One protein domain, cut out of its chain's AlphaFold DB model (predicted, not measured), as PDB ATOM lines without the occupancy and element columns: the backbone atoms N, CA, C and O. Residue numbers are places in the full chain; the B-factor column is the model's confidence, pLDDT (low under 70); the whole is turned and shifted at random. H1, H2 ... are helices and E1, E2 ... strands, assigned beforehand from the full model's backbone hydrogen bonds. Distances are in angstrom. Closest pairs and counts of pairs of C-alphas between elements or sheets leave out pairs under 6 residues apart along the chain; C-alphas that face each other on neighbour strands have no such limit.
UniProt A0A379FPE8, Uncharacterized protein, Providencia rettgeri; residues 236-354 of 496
ATOM      1  N   SER A 236     166.229 133.492 150.258       41.75
ATOM      2  CA  SER A 236     167.352 132.769 149.618       41.75
ATOM      3  C   SER A 236     168.655 133.518 149.776       41.75
ATOM      4  O   SER A 236     169.580 132.922 150.292       41.75
ATOM      5  N   ASN A 237     168.735 134.803 149.423       40.91
ATOM      6  CA  ASN A 237     170.009 135.524 149.510       40.91
ATOM      7  C   ASN A 237     170.434 135.709 150.967       40.91
ATOM      8  O   ASN A 237     171.574 135.420 151.288       40.91
ATOM      9  N   GLN A 238     169.503 136.024 151.877       46.41
ATOM     10  CA  GLN A 238     169.814 136.033 153.308       46.41
ATOM     11  C   GLN A 238     170.187 134.647 153.829       46.41
ATOM     12  O   GLN A 238     171.182 134.542 154.521       46.41
ATOM     13  N   LEU A 239     169.449 133.568 153.524       50.34
ATOM     14  CA  LEU A 239     169.856 132.242 154.004       50.34
ATOM     15  C   LEU A 239     171.177 131.797 153.379       50.34
ATOM     16  O   LEU A 239     171.938 131.140 154.067       50.34
ATOM     17  N   ILE A 240     171.464 132.146 152.127       53.69
ATOM     18  CA  ILE A 240     172.741 131.863 151.465       53.69
ATOM     19  C   ILE A 240     173.848 132.653 152.135       53.69
ATOM     20  O   ILE A 240     174.791 132.035 152.583       53.69
ATOM     21  N   GLU A 241     173.708 133.962 152.317       56.66
ATOM     22  CA  GLU A 241     174.670 134.778 153.063       56.66
ATOM     23  C   GLU A 241     174.864 134.245 154.489       56.66
ATOM     24  O   GLU A 241     175.987 134.154 154.973       56.66
ATOM     25  N   ILE A 242     173.786 133.820 155.154       62.47
ATOM     26  CA  ILE A 242     173.812 133.197 156.482       62.47
ATOM     27  C   ILE A 242     174.556 131.858 156.443       62.47
ATOM     28  O   ILE A 242     175.366 131.590 157.331       62.47
ATOM     29  N   TYR A 243     174.284 131.010 155.449       65.25
ATOM     30  CA  TYR A 243     174.901 129.697 155.295       65.25
ATOM     31  C   TYR A 243     176.366 129.834 154.881       65.25
ATOM     32  O   TYR A 243     177.194 129.211 155.525       65.25
ATOM     33  N   GLU A 244     176.708 130.694 153.925       67.06
ATOM     34  CA  GLU A 244     178.074 131.034 153.518       67.06
ATOM     35  C   GLU A 244     178.867 131.627 154.682       67.06
ATOM     36  O   GLU A 244     180.011 131.238 154.913       67.06
ATOM     37  N   HIS A 245     178.271 132.541 155.454       71.38
ATOM     38  CA  HIS A 245     178.909 133.094 156.645       71.38
ATOM     39  C   HIS A 245     179.142 132.010 157.699       71.38
ATOM     40  O   HIS A 245     180.247 131.893 158.220       71.38
ATOM     41  N   SER A 246     178.139 131.167 157.960       75.25
ATOM     42  CA  SER A 246     178.246 130.061 158.920       75.25
ATOM     43  C   SER A 246     179.211 128.967 158.451       75.25
ATOM     44  O   SER A 246     179.879 128.354 159.275       75.25
ATOM     45  N   GLU A 247     179.313 128.710 157.145       76.75
ATOM     46  CA  GLU A 247     180.269 127.776 156.543       76.75
ATOM     47  C   GLU A 247     181.689 128.318 156.646       76.75
ATOM     48  O   GLU A 247     182.576 127.596 157.091       76.75
ATOM     49  N   ARG A 248     181.909 129.599 156.323       78.19
ATOM     50  CA  ARG A 248     183.202 130.264 156.543       78.19
ATOM     51  C   ARG A 248     183.600 130.231 158.013       78.19
ATOM     52  O   ARG A 248     184.745 129.923 158.323       78.19
ATOM     53  N   GLU A 249     182.659 130.501 158.908       82.81
ATOM     54  CA  GLU A 249     182.895 130.451 160.347       82.81
ATOM     55  C   GLU A 249     183.217 129.022 160.815       82.81
ATOM     56  O   GLU A 249     184.189 128.813 161.533       82.81
ATOM     57  N   ALA A 250     182.492 128.012 160.330       84.88
ATOM     58  CA  ALA A 250     182.784 126.609 160.616       84.88
ATOM     59  C   ALA A 250     184.145 126.159 160.043       84.88
ATOM     60  O   ALA A 250     184.848 125.372 160.678       84.88
ATOM     61  N   VAL A 251     184.560 126.669 158.877       85.75
ATOM     62  CA  VAL A 251     185.903 126.427 158.320       85.75
ATOM     63  C   VAL A 251     186.972 127.082 159.192       85.75
ATOM     64  O   VAL A 251     187.965 126.435 159.510       85.75
ATOM     65  N   ASN A 252     186.759 128.315 159.655       85.75
ATOM     66  CA  ASN A 252     187.674 128.989 160.583       85.75
ATOM     67  C   ASN A 252     187.793 128.264 161.931       85.75
ATOM     68  O   ASN A 252     188.830 128.325 162.583       85.75
ATOM     69  N   GLN A 253     186.727 127.578 162.339       89.44
ATOM     70  CA  GLN A 253     186.669 126.752 163.543       89.44
ATOM     71  C   GLN A 253     187.254 125.345 163.344       89.44
ATOM     72  O   GLN A 253     187.458 124.629 164.324       89.44
ATOM     73  N   SER A 254     187.531 124.941 162.102       91.75
ATOM     74  CA  SER A 254     188.143 123.652 161.770       91.75
ATOM     75  C   SER A 254     189.658 123.676 161.994       91.75
ATOM     76  O   SER A 254     190.285 124.735 162.010       91.75
ATOM     77  N   LEU A 255     190.270 122.502 162.157       93.75
ATOM     78  CA  LEU A 255     191.712 122.379 162.370       93.75
ATOM     79  C   LEU A 255     192.394 121.874 161.104       93.75
ATOM     80  O   LEU A 255     192.127 120.755 160.671       93.75
ATOM     81  N   PHE A 256     193.324 122.662 160.566       93.06
ATOM     82  CA  PHE A 256     194.152 122.271 159.428       93.06
ATOM     83  C   PHE A 256     195.629 122.226 159.808       93.06
ATOM     84  O   PHE A 256     196.106 123.041 160.599       93.06
ATOM     85  N   VAL A 257     196.375 121.300 159.212       93.38
ATOM     86  CA  VAL A 257     197.836 121.206 159.334       93.38
ATOM     87  C   VAL A 257     198.465 120.812 158.010       93.38
ATOM     88  O   VAL A 257     197.853 120.085 157.239       93.38
ATOM     89  N   ALA A 258     199.693 121.256 157.765       91.56
ATOM     90  CA  ALA A 258     200.520 120.758 156.670       91.56
ATOM     91  C   ALA A 258     201.624 119.872 157.252       91.56
ATOM     92  O   ALA A 258     202.276 120.254 158.226       91.56
ATOM     93  N   VAL A 259     201.793 118.681 156.683       92.31
ATOM     94  CA  VAL A 259     202.709 117.655 157.189       92.31
ATOM     95  C   VAL A 259     203.535 117.047 156.068       92.31
ATOM     96  O   VAL A 259     203.085 116.954 154.928       92.31
ATOM     97  N   ASN A 260     204.747 116.612 156.396       91.56
ATOM     98  CA  ASN A 260     205.546 115.763 155.515       91.56
ATOM     99  C   ASN A 260     205.197 114.273 155.711       91.56
ATOM    100  O   ASN A 260     204.423 113.925 156.603       91.56
ATOM    101  N   ASP A 261     205.788 113.396 154.898       88.25
ATOM    102  CA  ASP A 261     205.490 111.957 154.920       88.25
ATOM    103  C   ASP A 261     205.781 111.300 156.287       88.25
ATOM    104  O   ASP A 261     204.975 110.508 156.772       88.25
ATOM    105  N   GLU A 262     206.876 111.676 156.961       88.62
ATOM    106  CA  GLU A 262     207.228 111.143 158.291       88.62
ATOM    107  C   GLU A 262     206.193 111.540 159.357       88.62
ATOM    108  O   GLU A 262     205.787 110.736 160.197       88.62
ATOM    109  N   GLN A 263     205.734 112.792 159.325       90.69
ATOM    110  CA  GLN A 263     204.712 113.306 160.236       90.69
ATOM    111  C   GLN A 263     203.332 112.713 159.940       90.69
ATOM    112  O   GLN A 263     202.568 112.448 160.869       90.69
ATOM    113  N   LEU A 264     203.016 112.486 158.664       89.12
ATOM    114  CA  LEU A 264     201.776 111.852 158.231       89.12
ATOM    115  C   LEU A 264     201.666 110.420 158.773       89.12
ATOM    116  O   LEU A 264     200.623 110.050 159.315       89.12
ATOM    117  N   GLU A 265     202.749 109.638 158.706       88.12
ATOM    118  CA  GLU A 265     202.794 108.288 159.282       88.12
ATOM    119  C   GLU A 265     202.540 108.297 160.797       88.12
ATOM    120  O   GLU A 265     201.747 107.492 161.293       88.12
ATOM    121  N   LEU A 266     203.151 109.236 161.530       87.50
ATOM    122  CA  LEU A 266     202.940 109.386 162.975       87.50
ATOM    123  C   LEU A 266     201.484 109.741 163.312       87.50
ATOM    124  O   LEU A 266     200.913 109.199 164.257       87.50
ATOM    125  N   ILE A 267     200.851 110.619 162.530       89.25
ATOM    126  CA  ILE A 267     199.447 111.004 162.734       89.25
ATOM    127  C   ILE A 267     198.505 109.824 162.472       89.25
ATOM    128  O   ILE A 267     197.561 109.605 163.236       89.25
ATOM    129  N   HIS A 268     198.768 109.023 161.439       86.75
ATOM    130  CA  HIS A 268     197.970 107.829 161.160       86.75
ATOM    131  C   HIS A 268     198.082 106.754 162.253       86.75
ATOM    132  O   HIS A 268     197.142 105.983 162.442       86.75
ATOM    133  N   GLN A 269     199.195 106.708 162.992       85.50
ATOM    134  CA  GLN A 269     199.416 105.728 164.060       85.50
ATOM    135  C   GLN A 269     198.896 106.195 165.428       85.50
ATOM    136  O   GLN A 269     198.237 105.424 166.128       85.50
ATOM    137  N   ASP A 270     199.160 107.450 165.805       83.12
ATOM    138  CA  ASP A 270     199.044 107.904 167.201       83.12
ATOM    139  C   ASP A 270     197.847 108.832 167.476       83.12
ATOM    140  O   ASP A 270     197.549 109.172 168.634       83.12
ATOM    141  N   LEU A 271     197.151 109.276 166.427       87.38
ATOM    142  CA  LEU A 271     196.113 110.296 166.521       87.38
ATOM    143  C   LEU A 271     194.719 109.727 166.238       87.38
ATOM    144  O   LEU A 271     194.467 109.052 165.250       87.38
ATOM    145  N   VAL A 272     193.795 109.986 167.160       83.25
ATOM    146  CA  VAL A 272     192.382 109.615 167.046       83.25
ATOM    147  C   VAL A 272     191.571 110.807 167.555       83.25
ATOM    148  O   VAL A 272     191.871 111.270 168.665       83.25
ATOM    149  N   PRO A 273     190.568 111.292 166.803       86.19
ATOM    150  CA  PRO A 273     190.129 110.827 165.475       86.19
ATOM    151  C   PRO A 273     191.126 111.120 164.335       86.19
ATOM    152  O   PRO A 273     192.005 111.971 164.459       86.19
ATOM    153  N   GLN A 274     190.990 110.380 163.231       89.06
ATOM    154  CA  GLN A 274     191.728 110.614 161.979       89.06
ATOM    155  C   GLN A 274     191.156 111.840 161.241       89.06
ATOM    156  O   GLN A 274     190.000 112.176 161.490       89.06
ATOM    157  N   PRO A 275     191.940 112.527 160.387       88.75
ATOM    158  CA  PRO A 275     191.455 113.684 159.639       88.75
ATOM    159  C   PRO A 275     190.374 113.285 158.627       88.75
ATOM    160  O   PRO A 275     190.475 112.246 157.973       88.75
ATOM    161  N   ASP A 276     189.366 114.141 158.472       84.12
ATOM    162  CA  ASP A 276     188.212 113.930 157.587       84.12
ATOM    163  C   ASP A 276     188.445 114.480 156.169       84.12
ATOM    164  O   ASP A 276     187.677 114.208 155.245       84.12
ATOM    165  N   TRP A 277     189.512 115.259 155.987       86.06
ATOM    166  CA  TRP A 277     189.910 115.845 154.713       86.06
ATOM    167  C   TRP A 277     191.431 115.832 154.566       86.06
ATOM    168  O   TRP A 277     192.149 116.104 155.530       86.06
ATOM    169  N   PHE A 278     191.938 115.530 153.371       88.06
ATOM    170  CA  PHE A 278     193.368 115.599 153.083       88.06
ATOM    171  C   PHE A 278     193.647 115.843 151.601       88.06
ATOM    172  O   PHE A 278     192.966 115.285 150.747       88.06
ATOM    173  N   GLU A 279     194.676 116.633 151.296       85.06
ATOM    174  CA  GLU A 279     195.127 116.890 149.923       85.06
ATOM    175  C   GLU A 279     196.649 117.062 149.838       85.06
ATOM    176  O   GLU A 279     197.285 117.601 150.747       85.06
ATOM    177  N   SER A 280     197.245 116.626 148.723       81.00
ATOM    178  CA  SER A 280     198.693 116.725 148.497       81.00
ATOM    179  C   SER A 280     199.074 118.047 147.823       81.00
ATOM    180  O   SER A 280     198.535 118.414 146.780       81.00
ATOM    181  N   LEU A 281     200.059 118.740 148.393       70.94
ATOM    182  CA  LEU A 281     200.622 120.004 147.923       70.94
ATOM    183  C   LEU A 281     202.103 119.816 147.576       70.94
ATOM    184  O   LEU A 281     202.983 120.414 148.186       70.94
ATOM    185  N   GLY A 282     202.385 118.940 146.606       64.19
ATOM    186  CA  GLY A 282     203.690 118.852 145.937       64.19
ATOM    187  C   GLY A 282     204.911 118.852 146.868       64.19
ATOM    188  O   GLY A 282     205.840 119.624 146.638       64.19
ATOM    189  N   GLY A 283     204.897 118.011 147.907       74.69
ATOM    190  CA  GLY A 283     205.964 117.886 148.913       74.69
ATOM    191  C   GLY A 283     205.455 117.870 150.358       74.69
ATOM    192  O   GLY A 283     206.122 117.327 151.233       74.69
ATOM    193  N   GLU A 284     204.259 118.406 150.594       85.12
ATOM    194  CA  GLU A 284     203.537 118.327 151.869       85.12
ATOM    195  C   GLU A 284     202.118 117.791 151.630       85.12
ATOM    196  O   GLU A 284     201.587 117.881 150.522       85.12
ATOM    197  N   THR A 285     201.489 117.246 152.666       90.00
ATOM    198  CA  THR A 285     200.072 116.871 152.680       90.00
ATOM    199  C   THR A 285     199.351 117.758 153.683       90.00
ATOM    200  O   THR A 285     199.767 117.862 154.836       90.00
ATOM    201  N   VAL A 286     198.277 118.418 153.256       90.81
ATOM    202  CA  VAL A 286     197.417 119.191 154.151       90.81
ATOM    203  C   VAL A 286     196.332 118.268 154.682       90.81
ATOM    204  O   VAL A 286     195.647 117.628 153.895       90.81
ATOM    205  N   LEU A 287     196.180 118.202 156.002       92.50
ATOM    206  CA  LEU A 287     195.155 117.435 156.707       92.50
ATOM    207  C   LEU A 287     194.160 118.394 157.364       92.50
ATOM    208  O   LEU A 287     194.562 119.444 157.864       92.50
ATOM    209  N   GLY A 288     192.882 118.020 157.393       91.12
ATOM    210  CA  GLY A 288     191.796 118.787 157.995       91.12
ATOM    211  C   GLY A 288     190.895 117.925 158.879       91.12
ATOM    212  O   GLY A 288     190.371 116.909 158.428       91.12
ATOM    213  N   TRP A 289     190.682 118.360 160.121       92.88
ATOM    214  CA  TRP A 289     189.578 117.915 160.975       92.88
ATOM    215  C   TRP A 289     188.482 118.969 160.883       92.88
ATOM    216  O   TRP A 289     188.645 120.096 161.366       92.88
ATOM    217  N   LEU A 290     187.404 118.620 160.191       89.62
ATOM    218  CA  LEU A 290     186.370 119.571 159.811       89.62
ATOM    219  C   LEU A 290     185.336 119.718 160.927       89.62
ATOM    220  O   LEU A 290     184.933 118.743 161.561       89.62
ATOM    221  N   HIS A 291     184.871 120.947 161.145       88.94
ATOM    222  CA  HIS A 291     183.773 121.203 162.065       88.94
ATOM    223  C   HIS A 291     182.538 120.387 161.629       88.94
ATOM    224  O   HIS A 291     182.198 120.410 160.443       88.94
ATOM    225  N   PRO A 292     181.800 119.729 162.547       84.81
ATOM    226  CA  PRO A 292     180.702 118.817 162.201       84.81
ATOM    227  C   PRO A 292     179.615 119.417 161.299       84.81
ATOM    228  O   PRO A 292     178.973 118.710 160.534       84.81
ATOM    229  N   TYR A 293     179.431 120.739 161.349       81.44
ATOM    230  CA  TYR A 293     178.547 121.490 160.447       81.44
ATOM    231  C   TYR A 293     178.902 121.342 158.948       81.44
ATOM    232  O   TYR A 293     178.019 121.432 158.092       81.44
ATOM    233  N   LEU A 294     180.183 121.128 158.632       78.06
ATOM    234  CA  LEU A 294     180.706 120.928 157.276       78.06
ATOM    235  C   LEU A 294     180.601 119.461 156.828       78.06
ATOM    236  O   LEU A 294     180.535 119.189 155.628       78.06
ATOM    237  N   CYS A 295     180.557 118.528 157.783       74.62
ATOM    238  CA  CYS A 295     180.549 117.088 157.547       74.62
ATOM    239  C   CYS A 295     179.143 116.573 157.191       74.62
ATOM    240  O   CYS A 295     178.130 117.044 157.707       74.62
ATOM    241  N   HIS A 296     179.068 115.576 156.306       59.72
ATOM    242  CA  HIS A 296     177.817 114.894 155.981       59.72
ATOM    243  C   HIS A 296     177.612 113.718 156.945       59.72
ATOM    244  O   HIS A 296     178.442 112.816 156.999       59.72
ATOM    245  N   ASN A 297     176.502 113.699 157.684       53.75
ATOM    246  CA  ASN A 297     176.065 112.504 158.403       53.75
ATOM    247  C   ASN A 297     175.029 111.761 157.544       53.75
ATOM    248  O   ASN A 297     174.031 112.360 157.155       53.75
ATOM    249  N   GLU A 298     175.205 110.447 157.337       45.00
ATOM    250  CA  GLU A 298     174.235 109.554 156.654       45.00
ATOM    251  C   GLU A 298     172.815 109.619 157.255       45.00
ATOM    252  O   GLU A 298     171.824 109.227 156.641       45.00
ATOM    253  N   LYS A 299     172.704 110.112 158.491       45.31
ATOM    254  CA  LYS A 299     171.443 110.504 159.114       45.31
ATOM    255  C   LYS A 299     171.281 111.998 158.895       45.31
ATOM    256  O   LYS A 299     171.854 112.750 159.672       45.31
ATOM    257  N   GLU A 300     170.519 112.388 157.876       47.69
ATOM    258  CA  GLU A 300     170.125 113.754 157.477       47.69
ATOM    259  C   GLU A 300     169.848 114.737 158.646       47.69
ATOM    260  O   GLU A 300     168.716 115.165 158.894       47.69
ATOM    261  N   GLN A 301     170.868 115.149 159.396       52.16
ATOM    262  CA  GLN A 301     170.756 116.246 160.340       52.16
ATOM    263  C   GLN A 301     170.917 117.525 159.534       52.16
ATOM    264  O   GLN A 301     171.973 117.827 158.983       52.16
ATOM    265  N   ARG A 302     169.810 118.257 159.404       55.78
ATOM    266  CA  ARG A 302     169.783 119.535 158.696       55.78
ATOM    267  C   ARG A 302     170.785 120.490 159.343       55.78
ATOM    268  O   ARG A 302     170.655 120.777 160.532       55.78
ATOM    269  N   ARG A 303     171.725 121.014 158.544       64.88
ATOM    270  CA  ARG A 303     172.563 122.169 158.910       64.88
ATOM    271  C   ARG A 303     171.675 123.243 159.537       64.88
ATOM    272  O   ARG A 303     170.641 123.601 158.969       64.88
ATOM    273  N   SER A 304     172.057 123.719 160.715       67.88
ATOM    274  CA  SER A 304     171.275 124.682 161.486       67.88
ATOM    275  C   SER A 304     172.158 125.822 161.963       67.88
ATOM    276  O   SER A 304     173.342 125.625 162.212       67.88
ATOM    277  N   VAL A 305     171.586 127.015 162.075       71.56
ATOM    278  CA  VAL A 305     172.305 128.236 162.439       71.56
ATOM    279  C   VAL A 305     171.638 128.835 163.669       71.56
ATOM    280  O   VAL A 305     170.408 128.862 163.762       71.56
ATOM    281  N   LYS A 306     172.445 129.297 164.622       79.38
ATOM    282  CA  LYS A 306     171.995 130.078 165.778       79.38
ATOM    283  C   LYS A 306     172.315 131.551 165.560       79.38
ATOM    284  O   LYS A 306     173.280 131.883 164.883       79.38
ATOM    285  N   ILE A 307     171.497 132.424 166.141       73.81
ATOM    286  CA  ILE A 307     171.756 133.864 166.165       73.81
ATOM    287  C   ILE A 307     172.181 134.226 167.583       73.81
ATOM    288  O   ILE A 307     171.384 134.083 168.509       73.81
ATOM    289  N   GLU A 308     173.409 134.704 167.740       70.44
ATOM    290  CA  GLU A 308     173.939 135.220 169.007       70.44
ATOM    291  C   GLU A 308     174.585 136.585 168.740       70.44
ATOM    292  O   GLU A 308     175.350 136.741 167.790       70.44
ATOM    293  N   ASP A 309     174.207 137.607 169.515       72.31
ATOM    294  CA  ASP A 309     174.681 138.994 169.365       72.31
ATOM    295  C   ASP A 309     174.582 139.565 167.933       72.31
ATOM    296  O   ASP A 309     175.420 140.345 167.482       72.31
ATOM    297  N   GLY A 310     173.541 139.165 167.193       58.56
ATOM    298  CA  GLY A 310     173.322 139.589 165.807       58.56
ATOM    299  C   GLY A 310     174.244 138.920 164.781       58.56
ATOM    300  O   GLY A 310     174.218 139.306 163.615       58.56
ATOM    301  N   LYS A 311     175.035 137.920 165.188       62.12
ATOM    302  CA  LYS A 311     175.866 137.094 164.306       62.12
ATOM    303  C   LYS A 311     175.250 135.717 164.105       62.12
ATOM    304  O   LYS A 311     174.639 135.153 165.012       62.12
ATOM    305  N   TYR A 312     175.442 135.178 162.908       68.69
ATOM    306  CA  TYR A 312     175.009 133.840 162.528       68.69
ATOM    307  C   TYR A 312     176.124 132.841 162.823       68.69
ATOM    308  O   TYR A 312     177.202 132.931 162.242       68.69
ATOM    309  N   ILE A 313     175.872 131.915 163.747       77.00
ATOM    310  CA  ILE A 313     176.852 130.938 164.225       77.00
ATOM    311  C   ILE A 313     176.428 129.537 163.766       77.00
ATOM    312  O   ILE A 313     175.263 129.161 163.975       77.00
ATOM    313  N   PRO A 314     177.334 128.739 163.167       80.56
ATOM    314  CA  PRO A 314     177.039 127.358 162.806       80.56
ATOM    315  C   PRO A 314     176.664 126.560 164.058       80.56
ATOM    316  O   PRO A 314     177.389 126.547 165.048       80.56
ATOM    317  N   PHE A 315     175.524 125.872 164.022       80.88
ATOM    318  CA  PHE A 315     175.073 125.035 165.126       80.88
ATOM    319  C   PHE A 315     175.041 123.567 164.717       80.88
ATOM    320  O   PHE A 315     174.348 123.173 163.774       80.88
ATOM    321  N   HIS A 316     175.771 122.755 165.481       80.88
ATOM    322  CA  HIS A 316     175.729 121.303 165.419       80.88
ATOM    323  C   HIS A 316     175.732 120.735 166.850       80.88
ATOM    324  O   HIS A 316     176.492 121.239 167.679       80.88
ATOM    325  N   PRO A 317     174.926 119.702 167.169       80.31
ATOM    326  CA  PRO A 317     174.902 119.096 168.506       80.31
ATOM    327  C   PRO A 317     176.277 118.621 168.994       80.31
ATOM    328  O   PRO A 317     176.579 118.720 170.177       80.31
ATOM    329  N   ASP A 318     177.116 118.157 168.067       83.06
ATOM    330  CA  ASP A 318     178.462 117.649 168.362       83.06
ATOM    331  C   ASP A 318     179.569 118.725 168.331       83.06
ATOM    332  O   ASP A 318     180.743 118.389 168.463       83.06
ATOM    333  N   ALA A 319     179.234 120.011 168.157       84.88
ATOM    334  CA  ALA A 319     180.232 121.084 168.049       84.88
ATOM    335  C   ALA A 319     181.084 121.233 169.324       84.88
ATOM    336  O   ALA A 319     182.305 121.318 169.241       84.88
ATOM    337  N   GLU A 320     180.465 121.196 170.511       84.75
ATOM    338  CA  GLU A 320     181.191 121.290 171.791       84.75
ATOM    339  C   GLU A 320     182.217 120.163 171.942       84.75
ATOM    340  O   GLU A 320     183.378 120.403 172.270       84.75
ATOM    341  N   ARG A 321     181.805 118.934 171.613       86.69
ATOM    342  CA  ARG A 321     182.684 117.766 171.628       86.69
ATOM    343  C   ARG A 321     183.823 117.901 170.616       86.69
ATOM    344  O   ARG A 321     184.960 117.568 170.938       86.69
ATOM    345  N   PHE A 322     183.530 118.403 169.417       89.81
ATOM    346  CA  PHE A 322     184.544 118.660 168.399       89.81
ATOM    347  C   PHE A 322     185.608 119.648 168.888       89.81
ATOM    348  O   PHE A 322     186.789 119.390 168.690       89.81
ATOM    349  N   PHE A 323     185.234 120.737 169.568       90.19
ATOM    350  CA  PHE A 323     186.216 121.694 170.087       90.19
ATOM    351  C   PHE A 323     187.162 121.071 171.122       90.19
ATOM    352  O   PHE A 323     188.370 121.308 171.070       90.19
ATOM    353  N   GLU A 324     186.645 120.234 172.028       89.81
ATOM    354  CA  GLU A 324     187.475 119.499 172.993       89.81
ATOM    355  C   GLU A 324     188.434 118.519 172.298       89.81
ATOM    356  O   GLU A 324     189.618 118.433 172.646       89.81
ATOM    357  N   GLU A 325     187.939 117.789 171.295       89.81
ATOM    358  CA  GLU A 325     188.740 116.857 170.503       89.81
ATOM    359  C   GLU A 325     189.814 117.602 169.690       89.81
ATOM    360  O   GLU A 325     190.989 117.233 169.753       89.81
ATOM    361  N   ALA A 326     189.457 118.699 169.018       90.06
ATOM    362  CA  ALA A 326     190.363 119.524 168.224       90.06
ATOM    363  C   ALA A 326     191.492 120.138 169.069       90.06
ATOM    364  O   ALA A 326     192.645 120.133 168.638       90.06
ATOM    365  N   GLU A 327     191.218 120.600 170.294       90.81
ATOM    366  CA  GLU A 327     192.263 121.096 171.204       90.81
ATOM    367  C   GLU A 327     193.233 119.993 171.648       90.81
ATOM    368  O   GLU A 327     194.452 120.196 171.708       90.81
ATOM    369  N   ASN A 328     192.723 118.790 171.923       90.56
ATOM    370  CA  ASN A 328     193.572 117.645 172.253       90.56
ATOM    371  C   ASN A 328     194.469 117.260 171.063       90.56
ATOM    372  O   ASN A 328     195.672 117.033 171.228       90.56
ATOM    373  N   ILE A 329     193.905 117.248 169.852       91.31
ATOM    374  CA  ILE A 329     194.638 117.006 168.606       91.31
ATOM    375  C   ILE A 329     195.712 118.081 168.407       91.31
ATOM    376  O   ILE A 329     196.885 117.744 168.238       91.31
ATOM    377  N   ARG A 330     195.363 119.363 168.552       91.44
ATOM    378  CA  ARG A 330     196.293 120.500 168.480       91.44
ATOM    379  C   ARG A 330     197.453 120.357 169.468       91.44
ATOM    380  O   ARG A 330     198.610 120.588 169.110       91.44
ATOM    381  N   HIS A 331     197.186 119.926 170.703       89.81
ATOM    382  CA  HIS A 331     198.234 119.687 171.699       89.81
ATOM    383  C   HIS A 331     199.178 118.538 171.307       89.81
ATOM    384  O   HIS A 331     200.390 118.638 171.520       89.81
ATOM    385  N   LYS A 332     198.651 117.453 170.728       89.50
ATOM    386  CA  LYS A 332     199.460 116.327 170.232       89.50
ATOM    387  C   LYS A 332     200.297 116.719 169.013       89.50
ATOM    388  O   LYS A 332     201.492 116.442 169.000       89.50
ATOM    389  N   LEU A 333     199.716 117.436 168.053       90.88
ATOM    390  CA  LEU A 333     200.400 117.916 166.845       90.88
ATOM    391  C   LEU A 333     201.587 118.825 167.179       90.88
ATOM    392  O   LEU A 333     202.673 118.651 166.628       90.88
ATOM    393  N   LYS A 334     201.438 119.709 168.176       88.12
ATOM    394  CA  LYS A 334     202.549 120.536 168.677       88.12
ATOM    395  C   LYS A 334     203.719 119.710 169.219       88.12
ATOM    396  O   LYS A 334     204.865 120.112 169.047       88.12
ATOM    397  N   LYS A 335     203.467 118.552 169.845       86.38
ATOM    398  CA  LYS A 335     204.538 117.645 170.313       86.38
ATOM    399  C   LYS A 335     205.266 116.952 169.163       86.38
ATOM    400  O   LYS A 335     206.447 116.657 169.305       86.38
ATOM    401  N   ILE A 336     204.572 116.726 168.049       85.62
ATOM    402  CA  ILE A 336     205.117 116.149 166.809       85.62
ATOM    403  C   ILE A 336     205.810 117.240 165.955       85.62
ATOM    404  O   ILE A 336     206.414 116.958 164.925       85.62
ATOM    405  N   GLY A 337     205.786 118.502 166.405       85.62
ATOM    406  CA  GLY A 337     206.421 119.623 165.709       85.62
ATOM    407  C   GLY A 337     205.657 120.083 164.465       85.62
ATOM    408  O   GLY A 337     206.255 120.672 163.569       85.62
ATOM    409  N   VAL A 338     204.353 119.803 164.399       88.75
ATOM    410  CA  VAL A 338     203.482 120.201 163.290       88.75
ATOM    411  C   VAL A 338     202.860 121.563 163.585       88.75
ATOM    412  O   VAL A 338     202.343 121.797 164.681       88.75
ATOM    413  N   ASN A 339     202.901 122.456 162.597       83.19
ATOM    414  CA  ASN A 339     202.280 123.775 162.679       83.19
ATOM    415  C   ASN A 339     200.879 123.765 162.065       83.19
ATOM    416  O   ASN A 339     200.603 123.039 161.109       83.19
ATOM    417  N   GLU A 340     200.011 124.617 162.605       89.06
ATOM    418  CA  GLU A 340     198.676 124.835 162.054       89.06
ATOM    419  C   GLU A 340     198.761 125.508 160.684       89.06
ATOM    420  O   GLU A 340     199.555 126.426 160.451       89.06
ATOM    421  N   PHE A 341     197.932 125.017 159.775       88.19
ATOM    422  CA  PHE A 341     197.734 125.573 158.454       88.19
ATOM    423  C   PHE A 341     196.553 126.541 158.505       88.19
ATOM    424  O   PHE A 341     195.525 126.256 159.113       88.19
ATOM    425  N   ASP A 342     196.716 127.706 157.890       87.12
ATOM    426  CA  ASP A 342     195.701 128.755 157.925       87.12
ATOM    427  C   ASP A 342     194.413 128.307 157.197       87.12
ATOM    428  O   ASP A 342     194.494 127.906 156.028       87.12
ATOM    429  N   PRO A 343     193.226 128.408 157.830       84.62
ATOM    430  CA  PRO A 343     191.956 128.056 157.200       84.62
ATOM    431  C   PRO A 343     191.709 128.786 155.873       84.62
ATOM    432  O   PRO A 343     191.213 128.182 154.923       84.62
ATOM    433  N   THR A 344     192.128 130.054 155.745       79.06
ATOM    434  CA  THR A 344     191.969 130.803 154.483       79.06
ATOM    435  C   THR A 344     192.806 130.183 153.361       79.06
ATOM    436  O   THR A 344     192.332 130.019 152.234       79.06
ATOM    437  N   ARG A 345     194.037 129.748 153.662       82.00
ATOM    438  CA  ARG A 345     194.865 128.986 152.711       82.00
ATOM    439  C   ARG A 345     194.256 127.627 152.357       82.00
ATOM    440  O   ARG A 345     194.407 127.204 151.212       82.00
ATOM    441  N   ALA A 346     193.563 126.962 153.283       77.88
ATOM    442  CA  ALA A 346     192.884 125.690 153.007       77.88
ATOM    443  C   ALA A 346     191.724 125.876 152.019       77.88
ATOM    444  O   ALA A 346     191.594 125.091 151.081       77.88
ATOM    445  N   ILE A 347     190.955 126.964 152.155       72.00
ATOM    446  CA  ILE A 347     189.899 127.339 151.199       72.00
ATOM    447  C   ILE A 347     190.482 127.532 149.794       72.00
ATOM    448  O   ILE A 347     189.960 126.984 148.823       72.00
ATOM    449  N   HIS A 348     191.583 128.280 149.673       71.81
ATOM    450  CA  HIS A 348     192.227 128.507 148.378       71.81
ATOM    451  C   HIS A 348     192.774 127.221 147.750       71.81
ATOM    452  O   HIS A 348     192.652 127.041 146.539       71.81
ATOM    453  N   LEU A 349     193.341 126.320 148.558       73.25
ATOM    454  CA  LEU A 349     193.829 125.021 148.095       73.25
ATOM    455  C   LEU A 349     192.687 124.139 147.576       73.25
ATOM    456  O   LEU A 349     192.756 123.639 146.457       73.25
ATOM    457  N   ALA A 350     191.620 124.001 148.362       69.75
ATOM    458  CA  ALA A 350     190.421 123.260 147.988       69.75
ATOM    459  C   ALA A 350     189.803 123.781 146.678       69.75
ATOM    460  O   ALA A 350     189.447 122.997 145.795       69.75
ATOM    461  N   ALA A 351     189.743 125.108 146.517       63.50
ATOM    462  CA  ALA A 351     189.268 125.751 145.295       63.50
ATOM    463  C   ALA A 351     190.178 125.464 144.089       63.50
ATOM    464  O   ALA A 351     189.683 125.096 143.025       63.50
ATOM    465  N   ALA A 352     191.500 125.580 144.251       60.12
ATOM    466  CA  ALA A 352     192.466 125.324 143.181       60.12
ATOM    467  C   ALA A 352     192.456 123.862 142.700       60.12
ATOM    468  O   ALA A 352     192.711 123.599 141.526       60.12
ATOM    469  N   LEU A 353     192.148 122.919 143.595       65.81
ATOM    470  CA  LEU A 353     192.083 121.487 143.300       65.81
ATOM    471  C   LEU A 353     190.685 121.005 142.878       65.81
ATOM    472  O   LEU A 353     190.524 119.826 142.573       65.81
ATOM    473  N   ALA A 354     189.678 121.890 142.863       60.38
ATOM    474  CA  ALA A 354     188.268 121.540 142.659       60.38
ATOM    475  C   ALA A 354     187.772 120.428 143.613       60.38
ATOM    476  O   ALA A 354     186.958 119.576 143.249       60.38
TER     477      ALA A 354
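This is residues 236 to 354 of the 496 residues of an uncharacterized protein of Providencia rettgeri (UniProt A0A379FPE8). A small three-stranded sheet, E1 E3 E2, lies between helix H2 on one face and helix H4 across the other, with the long helix H3 packed on E1. Toward the far end of the longest axis from H2, the long helix H1 packs on a separate hairpin, E4 and E5. The 119 printed residues hold four named helices and five named strands, in the order H1 E1 H2 E2 E3 E4 E5 H3 H4. Both sheets, E1 E3 E2 and E4 E5, are antiparallel, and the class is mixed, helices and strands. The whole is compact, with a radius of gyration of the C-alphas of 15.2 A and spans of 45 by 31 by 29 A.

In the larger sheet, E1 is residues 255 to 259, E3 residues 284 to 289, 16.7 A long, and E2 residues 277 to 281. H2 is residues 261 to 270, and H4 residues 343 to 352, ending at C-alpha 352 at (192.466, 125.324, 143.181). H3, residues 319 to 335, is 24.7 A long. H1, residues 236 to 252, is 23.4 A long and begins at C-alpha 236 at (167.352, 132.769, 149.618). E4 is residues 304 to 308 and E5 residues 311 to 315.

Inner strand E3 is antiparallel to E1 at 160 degrees, with N 257 and O 287 2.9 A apart, within hydrogen-bond range. E2 and E3 form a hairpin, with N 279 and O 286 2.9 A apart. E1, H2 and E2 form a split strand-helix-strand unit, two strands running the same way with E3 between them in the sheet; its crossover is right-handed. H4 is on the sheet at a height of 10.0 A, on the opposite face from H2, and runs only just across the strands, at 63 degrees to E3 on the local plane. H3 is also on the sheet; the closest C-alphas of E1 and H3, those of Leu 255 and Ala 326, are 6.7 A apart. H2 and H3 are near each other. H1 and H4 only just touch, only at their ends, with 3 pairs of C-alphas within 8 A; the closest are those of Asn 252 and Pro 343, 5.5 A. The closest C-alphas of H1 and E5, those of Ser 246 and Pro 314, are 4.9 A apart. In the hairpin E4 and E5, N 306 and O 313 are 2.9 A apart. Every O i to N i+4 pair is within hydrogen-bond range in H1, H2 and H4, and 12 of 13 in H3.

The two C-alphas farthest apart, those of Ser 236 and Glu 262, are 46.2 A apart. The printed part has no cut. The link from E3 to E4, residues 290 to 303, is long. Mean pLDDT of the printed part is 78.7; it is under 70 at residues 236 to 244, 282, 296 to 304, 310 to 312 and 350 to 354.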